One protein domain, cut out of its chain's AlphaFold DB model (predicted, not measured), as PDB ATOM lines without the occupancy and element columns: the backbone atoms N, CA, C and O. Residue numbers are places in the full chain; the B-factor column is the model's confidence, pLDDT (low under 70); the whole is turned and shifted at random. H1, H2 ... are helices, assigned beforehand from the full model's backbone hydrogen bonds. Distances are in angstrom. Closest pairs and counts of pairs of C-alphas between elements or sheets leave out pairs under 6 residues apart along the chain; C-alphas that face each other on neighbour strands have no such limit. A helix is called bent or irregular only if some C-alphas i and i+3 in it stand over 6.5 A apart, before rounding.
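AT A GLANCE: This is residues 19 to 33 and 60 to 128 of the 129 residues of an uncharacterized protein of Candidatus Peregrinibacteria bacterium GW2011_GWF2_33_10 (UniProt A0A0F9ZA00). Three helices, H1, H2 and H4, pack on one another at steep angles, each touching the other two, and a fourth, H3, lies across one end of this group, at the last residues of H2 and the first residues of H4. The loop after H3 bulges out there, and residues 98 to 104 stick out from the body. The printed part has 84 residues with four named helices, in the order H1, H2, H3, H4, and no named strand; the class is all helix. The whole is compact, with a radius of gyration of the C-alphas of 13.3 A and spans of 39 by 31 by 19 A.

IN THESE COORDINATES: H1, residues 19 to 32, begins with C-alpha 19 at (26.637, -11.614, 45.071) and is 18.3 A long. H1 is irregular, but only just: C-alphas 21 and 24 are 6.9 A apart. H2, residues 62 to 80, is 26.9 A long from C-alpha 62 at (16.350, -2.242, 25.497). H3, residues 84 to 96, is 18.1 A long. H4, residues 106 to 126, is the longest helix, at 30.2 A, and ends with C-alpha 126 at (10.527, 6.985, 36.341).

HOW THE PARTS SIT: H2 and H4 are the hubs, touching three other helices each. They touch each other at a steep tilt of 54 degrees, opposite ways, H2 with residues 64 to 72 alone; the closest C-alphas are those of Gly 68 and Asp 115, 5.8 A apart. H1 touches H2, which meets it with residues 67 to 75 alone, at a steep tilt of 51 degrees, opposite ways; the closest C-alphas are those of Cys 27 and Val 71, 6.1 A apart. H1 touches H4 at a steep tilt of 40 degrees, the same way, with the C-alphas of Ile 28 and Val 118 closest at 6.8 A. H2 and H3 form a helical hairpin at a steep tilt of 40 degrees, opposite ways; residues 76 to 80 of H2 touch residues 86 to 90 of H3, and the C-alphas of Ser 80 and Gln 87 are closest at 4.3 A. H3 is about perpendicular to H4, at 88 degrees, and touches its residues 106 to 107 alone, with the C-alphas of Ile 93 and Tyr 107 closest at 5.0 A. H1 and H3 are apart. The packing of the helices is mostly crossed, no touching pair standing at a shallow tilt. Every O i to N i+4 pair is within hydrogen-bond range in H2, H3 and H4, and 7 of 10 in H1.

THE WHOLE: The two C-alphas farthest apart, those of Asn 101 and Lys 128, are 40.9 A apart. Residues 34 to 59 are not printed, and C-alphas 33 and 60 stand 19.9 A apart across this cut, which lies in the link from H1 to H2. The link from H2 to H3 is tight, and that from H3 to H4 is short, with 9 residues. The mean pLDDT of the printed part is 71.9; it is under 70 at residue 21 and at residues 32 to 33, 60 to 61, 94 to 106 and 123 to 128.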
ATOM      1  N   ILE A  19      26.621 -12.667  46.098       77.62
ATOM      2  CA  ILE A  19      26.637 -11.614  45.071       77.62
ATOM      3  C   ILE A  19      25.427 -10.680  45.227       77.62
ATOM      4  O   ILE A  19      25.580  -9.458  45.146       77.62
ATOM      5  N   SER A  20      24.244 -11.244  45.497       73.44
ATOM      6  CA  SER A  20      22.968 -10.520  45.560       73.44
ATOM      7  C   SER A  20      22.921  -9.443  46.638       73.44
ATOM      8  O   SER A  20      22.444  -8.341  46.373       73.44
ATOM      9  N   ASP A  21      23.401  -9.755  47.840       69.69
ATOM     10  CA  ASP A  21      23.122  -8.926  49.017       69.69
ATOM     11  C   ASP A  21      23.998  -7.668  49.087       69.69
ATOM     12  O   ASP A  21      23.623  -6.678  49.712       69.69
ATOM     13  N   LYS A  22      25.160  -7.673  48.427       72.75
ATOM     14  CA  LYS A  22      26.133  -6.581  48.550       72.75
ATOM     15  C   LYS A  22      26.579  -6.010  47.215       72.75
ATOM     16  O   LYS A  22      26.591  -4.800  47.033       72.75
ATOM     17  N   LEU A  23      26.927  -6.873  46.271       75.62
ATOM     18  CA  LEU A  23      27.638  -6.443  45.074       75.62
ATOM     19  C   LEU A  23      26.692  -6.013  43.964       75.62
ATOM     20  O   LEU A  23      26.984  -5.021  43.307       75.62
ATOM     21  N   ILE A  24      25.553  -6.695  43.787       81.81
ATOM     22  CA  ILE A  24      24.538  -6.244  42.822       81.81
ATOM     23  C   ILE A  24      24.068  -4.829  43.186       81.81
ATOM     24  O   ILE A  24      23.988  -3.971  42.318       81.81
ATOM     25  N   ASN A  25      23.837  -4.563  44.473       76.62
ATOM     26  CA  ASN A  25      23.360  -3.263  44.945       76.62
ATOM     27  C   ASN A  25      24.394  -2.152  44.725       76.62
ATOM     28  O   ASN A  25      24.030  -1.078  44.259       76.62
ATOM     29  N   GLU A  26      25.676  -2.419  45.007       76.69
ATOM     30  CA  GLU A  26      26.770  -1.489  44.695       76.69
ATOM     31  C   GLU A  26      26.810  -1.164  43.194       76.69
ATOM     32  O   GLU A  26      26.840   0.005  42.832       76.69
ATOM     33  N   CYS A  27      26.760  -2.181  42.326       77.19
ATOM     34  CA  CYS A  27      26.864  -1.980  40.877       77.19
ATOM     35  C   CYS A  27      25.668  -1.208  40.330       77.19
ATOM     36  O   CYS A  27      25.833  -0.244  39.604       77.19
ATOM     37  N   ILE A  28      24.458  -1.624  40.692       77.50
ATOM     38  CA  ILE A  28      23.234  -0.989  40.215       77.50
ATOM     39  C   ILE A  28      23.135   0.456  40.716       77.50
ATOM     40  O   ILE A  28      22.676   1.325  39.979       77.50
ATOM     41  N   SER A  29      23.612   0.735  41.933       72.75
ATOM     42  CA  SER A  29      23.653   2.110  42.422       72.75
ATOM     43  C   SER A  29      24.526   2.998  41.527       72.75
ATOM     44  O   SER A  29      24.140   4.126  41.262       72.75
ATOM     45  N   GLU A  30      25.638   2.504  40.976       71.19
ATOM     46  CA  GLU A  30      26.463   3.286  40.037       71.19
ATOM     47  C   GLU A  30      25.708   3.687  38.749       71.19
ATOM     48  O   GLU A  30      26.026   4.724  38.180       71.19
ATOM     49  N   TYR A  31      24.698   2.921  38.311       70.75
ATOM     50  CA  TYR A  31      23.923   3.213  37.090       70.75
ATOM     51  C   TYR A  31      22.644   4.026  37.335       70.75
ATOM     52  O   TYR A  31      22.205   4.742  36.442       70.75
ATOM     53  N   PHE A  32      22.030   3.912  38.519       69.62
ATOM     54  CA  PHE A  32      20.750   4.568  38.837       69.62
ATOM     55  C   PHE A  32      20.844   5.670  39.902       69.62
ATOM     56  O   PHE A  32      19.847   6.332  40.179       69.62
ATOM     57  N   SER A  33      22.006   5.863  40.536       61.47
ATOM     58  CA  SER A  33      22.165   6.764  41.693       61.47
ATOM     59  C   SER A  33      23.012   7.982  41.360       61.47
ATOM     60  O   SER A  33      23.989   8.259  42.055       61.47
ATOM     61  N   LYS A  60      10.536  -5.489  29.297       57.03
ATOM     62  CA  LYS A  60      11.955  -5.153  29.437       57.03
ATOM     63  C   LYS A  60      12.296  -4.201  28.288       57.03
ATOM     64  O   LYS A  60      12.099  -4.568  27.131       57.03
ATOM     65  N   THR A  61      12.663  -2.963  28.602       67.31
ATOM     66  CA  THR A  61      13.135  -2.016  27.588       67.31
ATOM     67  C   THR A  61      14.556  -2.401  27.187       67.31
ATOM     68  O   THR A  61      15.278  -2.998  27.990       67.31
ATOM     69  N   ASP A  62      14.972  -2.031  25.973       74.62
ATOM     70  CA  ASP A  62      16.350  -2.242  25.497       74.62
ATOM     71  C   ASP A  62      17.382  -1.665  26.490       74.62
ATOM     72  O   ASP A  62      18.457  -2.223  26.690       74.62
ATOM     73  N   GLU A  63      17.016  -0.586  27.186       72.88
ATOM     74  CA  GLU A  63      17.818   0.057  28.227       72.88
ATOM     75  C   GLU A  63      17.984  -0.810  29.487       72.88
ATOM     76  O   GLU A  63      19.101  -0.989  29.966       72.88
ATOM     77  N   VAL A  64      16.909  -1.421  30.003       76.06
ATOM     78  CA  VAL A  64      16.987  -2.337  31.161       76.06
ATOM     79  C   VAL A  64      17.831  -3.567  30.823       76.06
ATOM     80  O   VAL A  64      18.581  -4.057  31.668       76.06
ATOM     81  N   GLU A  65      17.734  -4.069  29.592       78.50
ATOM     82  CA  GLU A  65      18.570  -5.174  29.120       78.50
ATOM     83  C   GLU A  65      20.045  -4.786  29.010       78.50
ATOM     84  O   GLU A  65      20.901  -5.520  29.508       78.50
ATOM     85  N   GLN A  66      20.341  -3.611  28.453       77.69
ATOM     86  CA  GLN A  66      21.705  -3.103  28.376       77.69
ATOM     87  C   GLN A  66      22.320  -2.901  29.771       77.69
ATOM     88  O   GLN A  66      23.422  -3.389  30.024       77.69
ATOM     89  N   ILE A  67      21.600  -2.267  30.703       77.69
ATOM     90  CA  ILE A  67      22.080  -2.053  32.079       77.69
ATOM     91  C   ILE A  67      22.297  -3.396  32.790       77.69
ATOM     92  O   ILE A  67      23.310  -3.587  33.464       77.69
ATOM     93  N   GLY A  68      21.386  -4.360  32.618       80.88
ATOM     94  CA  GLY A  68      21.538  -5.703  33.181       80.88
ATOM     95  C   GLY A  68      22.815  -6.407  32.706       80.88
ATOM     96  O   GLY A  68      23.552  -6.979  33.519       80.88
ATOM     97  N   LEU A  69      23.126  -6.311  31.409       79.19
ATOM     98  CA  LEU A  69      24.356  -6.856  30.824       79.19
ATOM     99  C   LEU A  69      25.612  -6.147  31.347       79.19
ATOM    100  O   LEU A  69      26.582  -6.812  31.728       79.19
ATOM    101  N   GLU A  70      25.605  -4.816  31.415       78.94
ATOM    102  CA  GLU A  70      26.733  -4.029  31.926       78.94
ATOM    103  C   GLU A  70      27.018  -4.332  33.409       78.94
ATOM    104  O   GLU A  70      28.173  -4.557  33.792       78.94
ATOM    105  N   VAL A  71      25.973  -4.469  34.237       81.25
ATOM    106  CA  VAL A  71      26.083  -4.917  35.637       81.25
ATOM    107  C   VAL A  71      26.688  -6.320  35.717       81.25
ATOM    108  O   VAL A  71      27.577  -6.563  36.539       81.25
ATOM    109  N   MET A  72      26.265  -7.251  34.858       81.94
ATOM    110  CA  MET A  72      26.802  -8.614  34.840       81.94
ATOM    111  C   MET A  72      28.295  -8.645  34.473       81.94
ATOM    112  O   MET A  72      29.078  -9.334  35.134       81.94
ATOM    113  N   HIS A  73      28.713  -7.866  33.470       80.38
ATOM    114  CA  HIS A  73      30.120  -7.744  33.081       80.38
ATOM    115  C   HIS A  73      30.980  -7.122  34.180       80.38
ATOM    116  O   HIS A  73      32.069  -7.628  34.474       80.38
ATOM    117  N   TYR A  74      30.489  -6.066  34.826       81.62
ATOM    118  CA  TYR A  74      31.196  -5.428  35.929       81.62
ATOM    119  C   TYR A  74      31.356  -6.384  37.119       81.62
ATOM    120  O   TYR A  74      32.446  -6.500  37.687       81.62
ATOM    121  N   LEU A  75      30.301  -7.128  37.478       81.06
ATOM    122  CA  LEU A  75      30.375  -8.158  38.514       81.06
ATOM    123  C   LEU A  75      31.415  -9.223  38.160       81.06
ATOM    124  O   LEU A  75      32.237  -9.575  39.010       81.06
ATOM    125  N   ALA A  76      31.427  -9.693  36.910       78.81
ATOM    126  CA  ALA A  76      32.408 -10.661  36.440       78.81
ATOM    127  C   ALA A  76      33.845 -10.131  36.577       78.81
ATOM    128  O   ALA A  76      34.695 -10.828  37.138       78.81
ATOM    129  N   ASP A  77      34.135  -8.901  36.142       79.81
ATOM    130  CA  ASP A  77      35.478  -8.312  36.254       79.81
ATOM    131  C   ASP A  77      35.885  -8.067  37.719       79.81
ATOM    132  O   ASP A  77      36.940  -8.526  38.168       79.81
ATOM    133  N   LYS A  78      35.023  -7.421  38.516       77.19
ATOM    134  CA  LYS A  78      35.326  -7.058  39.911       77.19
ATOM    135  C   LYS A  78      35.502  -8.287  40.802       77.19
ATOM    136  O   LYS A  78      36.348  -8.280  41.702       77.19
ATOM    137  N   LEU A  79      34.730  -9.351  40.567       75.25
ATOM    138  CA  LEU A  79      34.761 -10.558  41.394       75.25
ATOM    139  C   LEU A  79      35.772 -11.599  40.939       75.25
ATOM    140  O   LEU A  79      36.390 -12.241  41.796       75.25
ATOM    141  N   SER A  80      35.996 -11.742  39.630       71.00
ATOM    142  CA  SER A  80      37.023 -12.651  39.107       71.00
ATOM    143  C   SER A  80      38.420 -12.288  39.613       71.00
ATOM    144  O   SER A  80      39.226 -13.176  39.888       71.00
ATOM    145  N   ARG A  81      38.685 -10.994  39.842       72.38
ATOM    146  CA  ARG A  81      39.944 -10.498  40.420       72.38
ATOM    147  C   ARG A  81      40.109 -10.803  41.911       72.38
ATOM    148  O   ARG A  81      41.236 -10.821  42.400       72.38
ATOM    149  N   LYS A  82      39.015 -11.029  42.650       70.44
ATOM    150  CA  LYS A  82      39.028 -11.171  44.117       70.44
ATOM    151  C   LYS A  82      38.921 -12.616  44.606       70.44
ATOM    152  O   LYS A  82      39.441 -12.917  45.679       70.44
ATOM    153  N   ASN A  83      38.250 -13.509  43.871       77.75
ATOM    154  CA  ASN A  83      37.989 -14.873  44.343       77.75
ATOM    155  C   ASN A  83      37.893 -15.896  43.195       77.75
ATOM    156  O   ASN A  83      37.076 -15.766  42.282       77.75
ATOM    157  N   LYS A  84      38.663 -16.988  43.304       78.75
ATOM    158  CA  LYS A  84      38.658 -18.105  42.342       78.75
ATOM    159  C   LYS A  84      37.299 -18.809  42.224       78.75
ATOM    160  O   LYS A  84      37.020 -19.382  41.178       78.75
ATOM    161  N   GLN A  85      36.463 -18.809  43.265       77.94
ATOM    162  CA  GLN A  85      35.119 -19.403  43.202       77.94
ATOM    163  C   GLN A  85      34.147 -18.547  42.383       77.94
ATOM    164  O   GLN A  85      33.407 -19.100  41.577       77.94
ATOM    165  N   TYR A  86      34.201 -17.216  42.501       78.19
ATOM    166  CA  TYR A  86      33.413 -16.334  41.634       78.19
ATOM    167  C   TYR A  86      33.887 -16.415  40.187       78.19
ATOM    168  O   TYR A  86      33.064 -16.511  39.287       78.19
ATOM    169  N   GLN A  87      35.204 -16.481  39.962       75.88
ATOM    170  CA  GLN A  87      35.745 -16.727  38.626       75.88
ATOM    171  C   GLN A  87      35.165 -18.013  38.019       75.88
ATOM    172  O   GLN A  87      34.744 -18.000  36.872       75.88
ATOM    173  N   LYS A  88      35.078 -19.104  38.795       76.81
ATOM    174  CA  LYS A  88      34.453 -20.356  38.344       76.81
ATOM    175  C   LYS A  88      32.965 -20.201  38.036       76.81
ATOM    176  O   LYS A  88      32.537 -20.709  37.006       76.81
ATOM    177  N   LEU A  89      32.203 -19.509  38.886       79.19
ATOM    178  CA  LEU A  89      30.781 -19.246  38.649       79.19
ATOM    179  C   LEU A  89      30.580 -18.465  37.344       79.19
ATOM    180  O   LEU A  89      29.824 -18.905  36.490       79.19
ATOM    181  N   PHE A  90      31.308 -17.362  37.147       77.38
ATOM    182  CA  PHE A  90      31.209 -16.568  35.920       77.38
ATOM    183  C   PHE A  90      31.703 -17.335  34.693       77.38
ATOM    184  O   PHE A  90      31.070 -17.280  33.649       77.38
ATOM    185  N   THR A  91      32.775 -18.122  34.811       75.94
ATOM    186  CA  THR A  91      33.197 -19.026  33.733       75.94
ATOM    187  C   THR A  91      32.107 -20.043  33.390       75.94
ATOM    188  O   THR A  91      31.885 -20.283  32.214       75.94
ATOM    189  N   GLN A  92      31.403 -20.626  34.364       72.69
ATOM    190  CA  GLN A  92      30.279 -21.526  34.083       72.69
ATOM    191  C   GLN A  92      29.100 -20.807  33.438       72.69
ATOM    192  O   GLN A  92      28.502 -21.351  32.520       72.69
ATOM    193  N   ILE A  93      28.796 -19.592  33.887       73.62
ATOM    194  CA  ILE A  93      27.764 -18.747  33.293       73.62
ATOM    195  C   ILE A  93      28.068 -18.496  31.808       73.62
ATOM    196  O   ILE A  93      27.250 -18.837  30.966       73.62
ATOM    197  N   PHE A  94      29.265 -18.005  31.478       69.31
ATOM    198  CA  PHE A  94      29.645 -17.696  30.093       69.31
ATOM    199  C   PHE A  94      29.882 -18.930  29.209       69.31
ATOM    200  O   PHE A  94      29.971 -18.795  27.994       69.31
ATOM    201  N   LEU A  95      30.037 -20.123  29.795       67.94
ATOM    202  CA  LEU A  95      30.182 -21.378  29.048       67.94
ATOM    203  C   LEU A  95      28.852 -22.122  28.851       67.94
ATOM    204  O   LEU A  95      28.770 -22.946  27.945       67.94
ATOM    205  N   ASN A  96      27.841 -21.869  29.689       60.06
ATOM    206  CA  ASN A  96      26.549 -22.566  29.655       60.06
ATOM    207  C   ASN A  96      25.431 -21.771  28.964       60.06
ATOM    208  O   ASN A  96      24.319 -22.281  28.869       60.06
ATOM    209  N   THR A  97      25.700 -20.570  28.444       54.28
ATOM    210  CA  THR A  97      24.721 -19.763  27.689       54.28
ATOM    211  C   THR A  97      24.158 -20.458  26.438       54.28
ATOM    212  O   THR A  97      23.158 -19.995  25.907       54.28
ATOM    213  N   ASP A  98      24.746 -21.582  26.006       49.47
ATOM    214  CA  ASP A  98      24.318 -22.365  24.835       49.47
ATOM    215  C   ASP A  98      23.620 -23.702  25.175       49.47
ATOM    216  O   ASP A  98      23.281 -24.460  24.264       49.47
ATOM    217  N   SER A  99      23.427 -24.071  26.453       46.44
ATOM    218  CA  SER A  99      22.868 -25.395  26.780       46.44
ATOM    219  C   SER A  99      21.344 -25.374  26.942       46.44
ATOM    220  O   SER A  99      20.839 -24.915  27.961       46.44
ATOM    221  N   GLU A 100      20.628 -25.955  25.972       49.12
ATOM    222  CA  GLU A 100      19.160 -26.139  25.905       49.12
ATOM    223  C   GLU A 100      18.555 -27.079  26.983       49.12
ATOM    224  O   GLU A 100      17.542 -27.742  26.751       49.12
ATOM    225  N   ASN A 101      19.163 -27.209  28.163       46.22
ATOM    226  CA  ASN A 101      18.652 -28.101  29.203       46.22
ATOM    227  C   ASN A 101      17.741 -27.313  30.148       46.22
ATOM    228  O   ASN A 101      18.212 -26.420  30.838       46.22
ATOM    229  N   GLY A 102      16.450 -27.659  30.169       45.09
ATOM    230  CA  GLY A 102      15.362 -26.947  30.860       45.09
ATOM    231  C   GLY A 102      15.375 -26.919  32.398       45.09
ATOM    232  O   GLY A 102      14.299 -26.841  32.983       45.09
ATOM    233  N   ASP A 103      16.545 -26.985  33.034       55.62
ATOM    234  CA  ASP A 103      16.735 -26.554  34.424       55.62
ATOM    235  C   ASP A 103      17.238 -25.104  34.409       55.62
ATOM    236  O   ASP A 103      18.133 -24.788  33.624       55.62
ATOM    237  N   ASP A 104      16.711 -24.242  35.288       61.47
ATOM    238  CA  ASP A 104      17.179 -22.855  35.415       61.47
ATOM    239  C   ASP A 104      18.703 -22.839  35.606       61.47
ATOM    240  O   ASP A 104      19.238 -23.286  36.630       61.47
ATOM    241  N   SER A 105      19.428 -22.344  34.603       68.31
ATOM    242  CA  SER A 105      20.881 -22.327  34.646       68.31
ATOM    243  C   SER A 105      21.368 -21.299  35.672       68.31
ATOM    244  O   SER A 105      20.663 -20.367  36.067       68.31
ATOM    245  N   ALA A 106      22.631 -21.408  36.099       69.12
ATOM    246  CA  ALA A 106      23.243 -20.381  36.947       69.12
ATOM    247  C   ALA A 106      23.179 -18.977  36.307       69.12
ATOM    248  O   ALA A 106      23.153 -17.980  37.031       69.12
ATOM    249  N   TYR A 107      23.144 -18.911  34.969       74.44
ATOM    250  CA  TYR A 107      22.934 -17.676  34.219       74.44
ATOM    251  C   TYR A 107      21.507 -17.166  34.394       74.44
ATOM    252  O   TYR A 107      21.346 -16.024  34.806       74.44
ATOM    253  N   ASP A 108      20.492 -18.009  34.190       73.00
ATOM    254  CA  ASP A 108      19.083 -17.607  34.299       73.00
ATOM    255  C   ASP A 108      18.762 -17.083  35.701       73.00
ATOM    256  O   ASP A 108      18.141 -16.032  35.858       73.00
ATOM    257  N   ILE A 109      19.270 -17.755  36.740       74.12
ATOM    258  CA  ILE A 109      19.047 -17.355  38.135       74.12
ATOM    259  C   ILE A 109      19.723 -16.010  38.441       74.12
ATOM    260  O   ILE A 109      19.117 -15.145  39.082       74.12
ATOM    261  N   LEU A 110      20.981 -15.817  38.026       76.25
ATOM    262  CA  LEU A 110      21.697 -14.563  38.277       76.25
ATOM    263  C   LEU A 110      21.134 -13.416  37.426       76.25
ATOM    264  O   LEU A 110      20.912 -12.330  37.962       76.25
ATOM    265  N   SER A 111      20.866 -13.660  36.142       77.31
ATOM    266  CA  SER A 111      20.279 -12.695  35.208       77.31
ATOM    267  C   SER A 111      18.910 -12.239  35.696       77.31
ATOM    268  O   SER A 111      18.692 -11.043  35.837       77.31
ATOM    269  N   SER A 112      18.031 -13.168  36.082       76.94
ATOM    270  CA  SER A 112      16.710 -12.862  36.648       76.94
ATOM    271  C   SER A 112      16.801 -11.971  37.893       76.94
ATOM    272  O   SER A 112      16.031 -11.026  38.055       76.94
ATOM    273  N   ARG A 113      17.781 -12.208  38.775       76.44
ATOM    274  CA  ARG A 113      18.001 -11.359  39.957       76.44
ATOM    275  C   ARG A 113      18.500  -9.960  39.608       76.44
ATOM    276  O   ARG A 113      18.064  -9.002  40.248       76.44
ATOM    277  N   ILE A 114      19.414  -9.843  38.644       81.12
ATOM    278  CA  ILE A 114      19.901  -8.546  38.157       81.12
ATOM    279  C   ILE A 114      18.742  -7.791  37.507       81.12
ATOM    280  O   ILE A 114      18.435  -6.685  37.940       81.12
ATOM    281  N   ASP A 115      18.044  -8.423  36.565       78.38
ATOM    282  CA  ASP A 115      16.907  -7.853  35.840       78.38
ATOM    283  C   ASP A 115      15.805  -7.379  36.790       78.38
ATOM    284  O   ASP A 115      15.327  -6.256  36.664       78.38
ATOM    285  N   SER A 116      15.440  -8.194  37.787       76.94
ATOM    286  CA  SER A 116      14.455  -7.805  38.802       76.94
ATOM    287  C   SER A 116      14.880  -6.546  39.559       76.94
ATOM    288  O   SER A 116      14.065  -5.651  39.776       76.94
ATOM    289  N   LYS A 117      16.152  -6.453  39.971       77.12
ATOM    290  CA  LYS A 117      16.649  -5.281  40.702       77.12
ATOM    291  C   LYS A 117      16.709  -4.048  39.803       77.12
ATOM    292  O   LYS A 117      16.185  -3.017  40.200       77.12
ATOM    293  N   VAL A 118      17.280  -4.159  38.604       78.69
ATOM    294  CA  VAL A 118      17.357  -3.066  37.619       78.69
ATOM    295  C   VAL A 118      15.956  -2.547  37.282       78.69
ATOM    296  O   VAL A 118      15.720  -1.345  37.351       78.69
ATOM    297  N   MET A 119      14.998  -3.437  37.004       78.00
ATOM    298  CA  MET A 119      13.627  -3.055  36.653       78.00
ATOM    299  C   MET A 119      12.901  -2.338  37.799       78.00
ATOM    300  O   MET A 119      12.287  -1.300  37.573       78.00
ATOM    301  N   ASN A 120      12.978  -2.853  39.033       74.06
ATOM    302  CA  ASN A 120      12.330  -2.206  40.182       74.06
ATOM    303  C   ASN A 120      12.839  -0.775  40.394       74.06
ATOM    304  O   ASN A 120      12.079   0.114  40.772       74.06
ATOM    305  N   LEU A 121      14.123  -0.556  40.134       71.25
ATOM    306  CA  LEU A 121      14.769   0.737  40.311       71.25
ATOM    307  C   LEU A 121      14.478   1.695  39.174       71.25
ATOM    308  O   LEU A 121      14.209   2.862  39.431       71.25
ATOM    309  N   TYR A 122      14.447   1.189  37.945       74.94
ATOM    310  CA  TYR A 122      13.983   1.948  36.795       74.94
ATOM    311  C   TYR A 122      12.541   2.436  37.003       74.94
ATOM    312  O   TYR A 122      12.270   3.621  36.837       74.94
ATOM    313  N   ILE A 123      11.628   1.564  37.456       68.38
ATOM    314  CA  ILE A 123      10.245   1.955  37.789       68.38
ATOM    315  C   ILE A 123      10.238   3.047  38.864       68.38
ATOM    316  O   ILE A 123       9.593   4.074  38.680       68.38
ATOM    317  N   ALA A 124      10.987   2.866  39.957       64.88
ATOM    318  CA  ALA A 124      11.053   3.852  41.034       64.88
ATOM    319  C   ALA A 124      11.652   5.200  40.593       64.88
ATOM    320  O   ALA A 124      11.269   6.236  41.131       64.88
ATOM    321  N   ALA A 125      12.594   5.199  39.647       64.44
ATOM    322  CA  ALA A 125      13.181   6.412  39.085       64.44
ATOM    323  C   ALA A 125      12.190   7.146  38.171       64.44
ATOM    324  O   ALA A 125      12.007   8.348  38.318       64.44
ATOM    325  N   VAL A 126      11.498   6.417  37.290       64.25
ATOM    326  CA  VAL A 126      10.527   6.985  36.341       64.25
ATOM    327  C   VAL A 126       9.243   7.457  37.032       64.25
ATOM    328  O   VAL A 126       8.670   8.457  36.626       64.25
ATOM    329  N   GLU A 127       8.780   6.787  38.093       62.44
ATOM    330  CA  GLU A 127       7.598   7.221  38.861       62.44
ATOM    331  C   GLU A 127       7.859   8.445  39.766       62.44
ATOM    332  O   GLU A 127       6.913   9.005  40.324       62.44
ATOM    333  N   LYS A 128       9.126   8.849  39.951       54.84
ATOM    334  CA  LYS A 128       9.504  10.065  40.694       54.84
ATOM    335  C   LYS A 128       9.488  11.337  39.832       54.84
ATOM    336  O   LYS A 128       9.540  12.423  40.414       54.84
TER     337      LYS A 128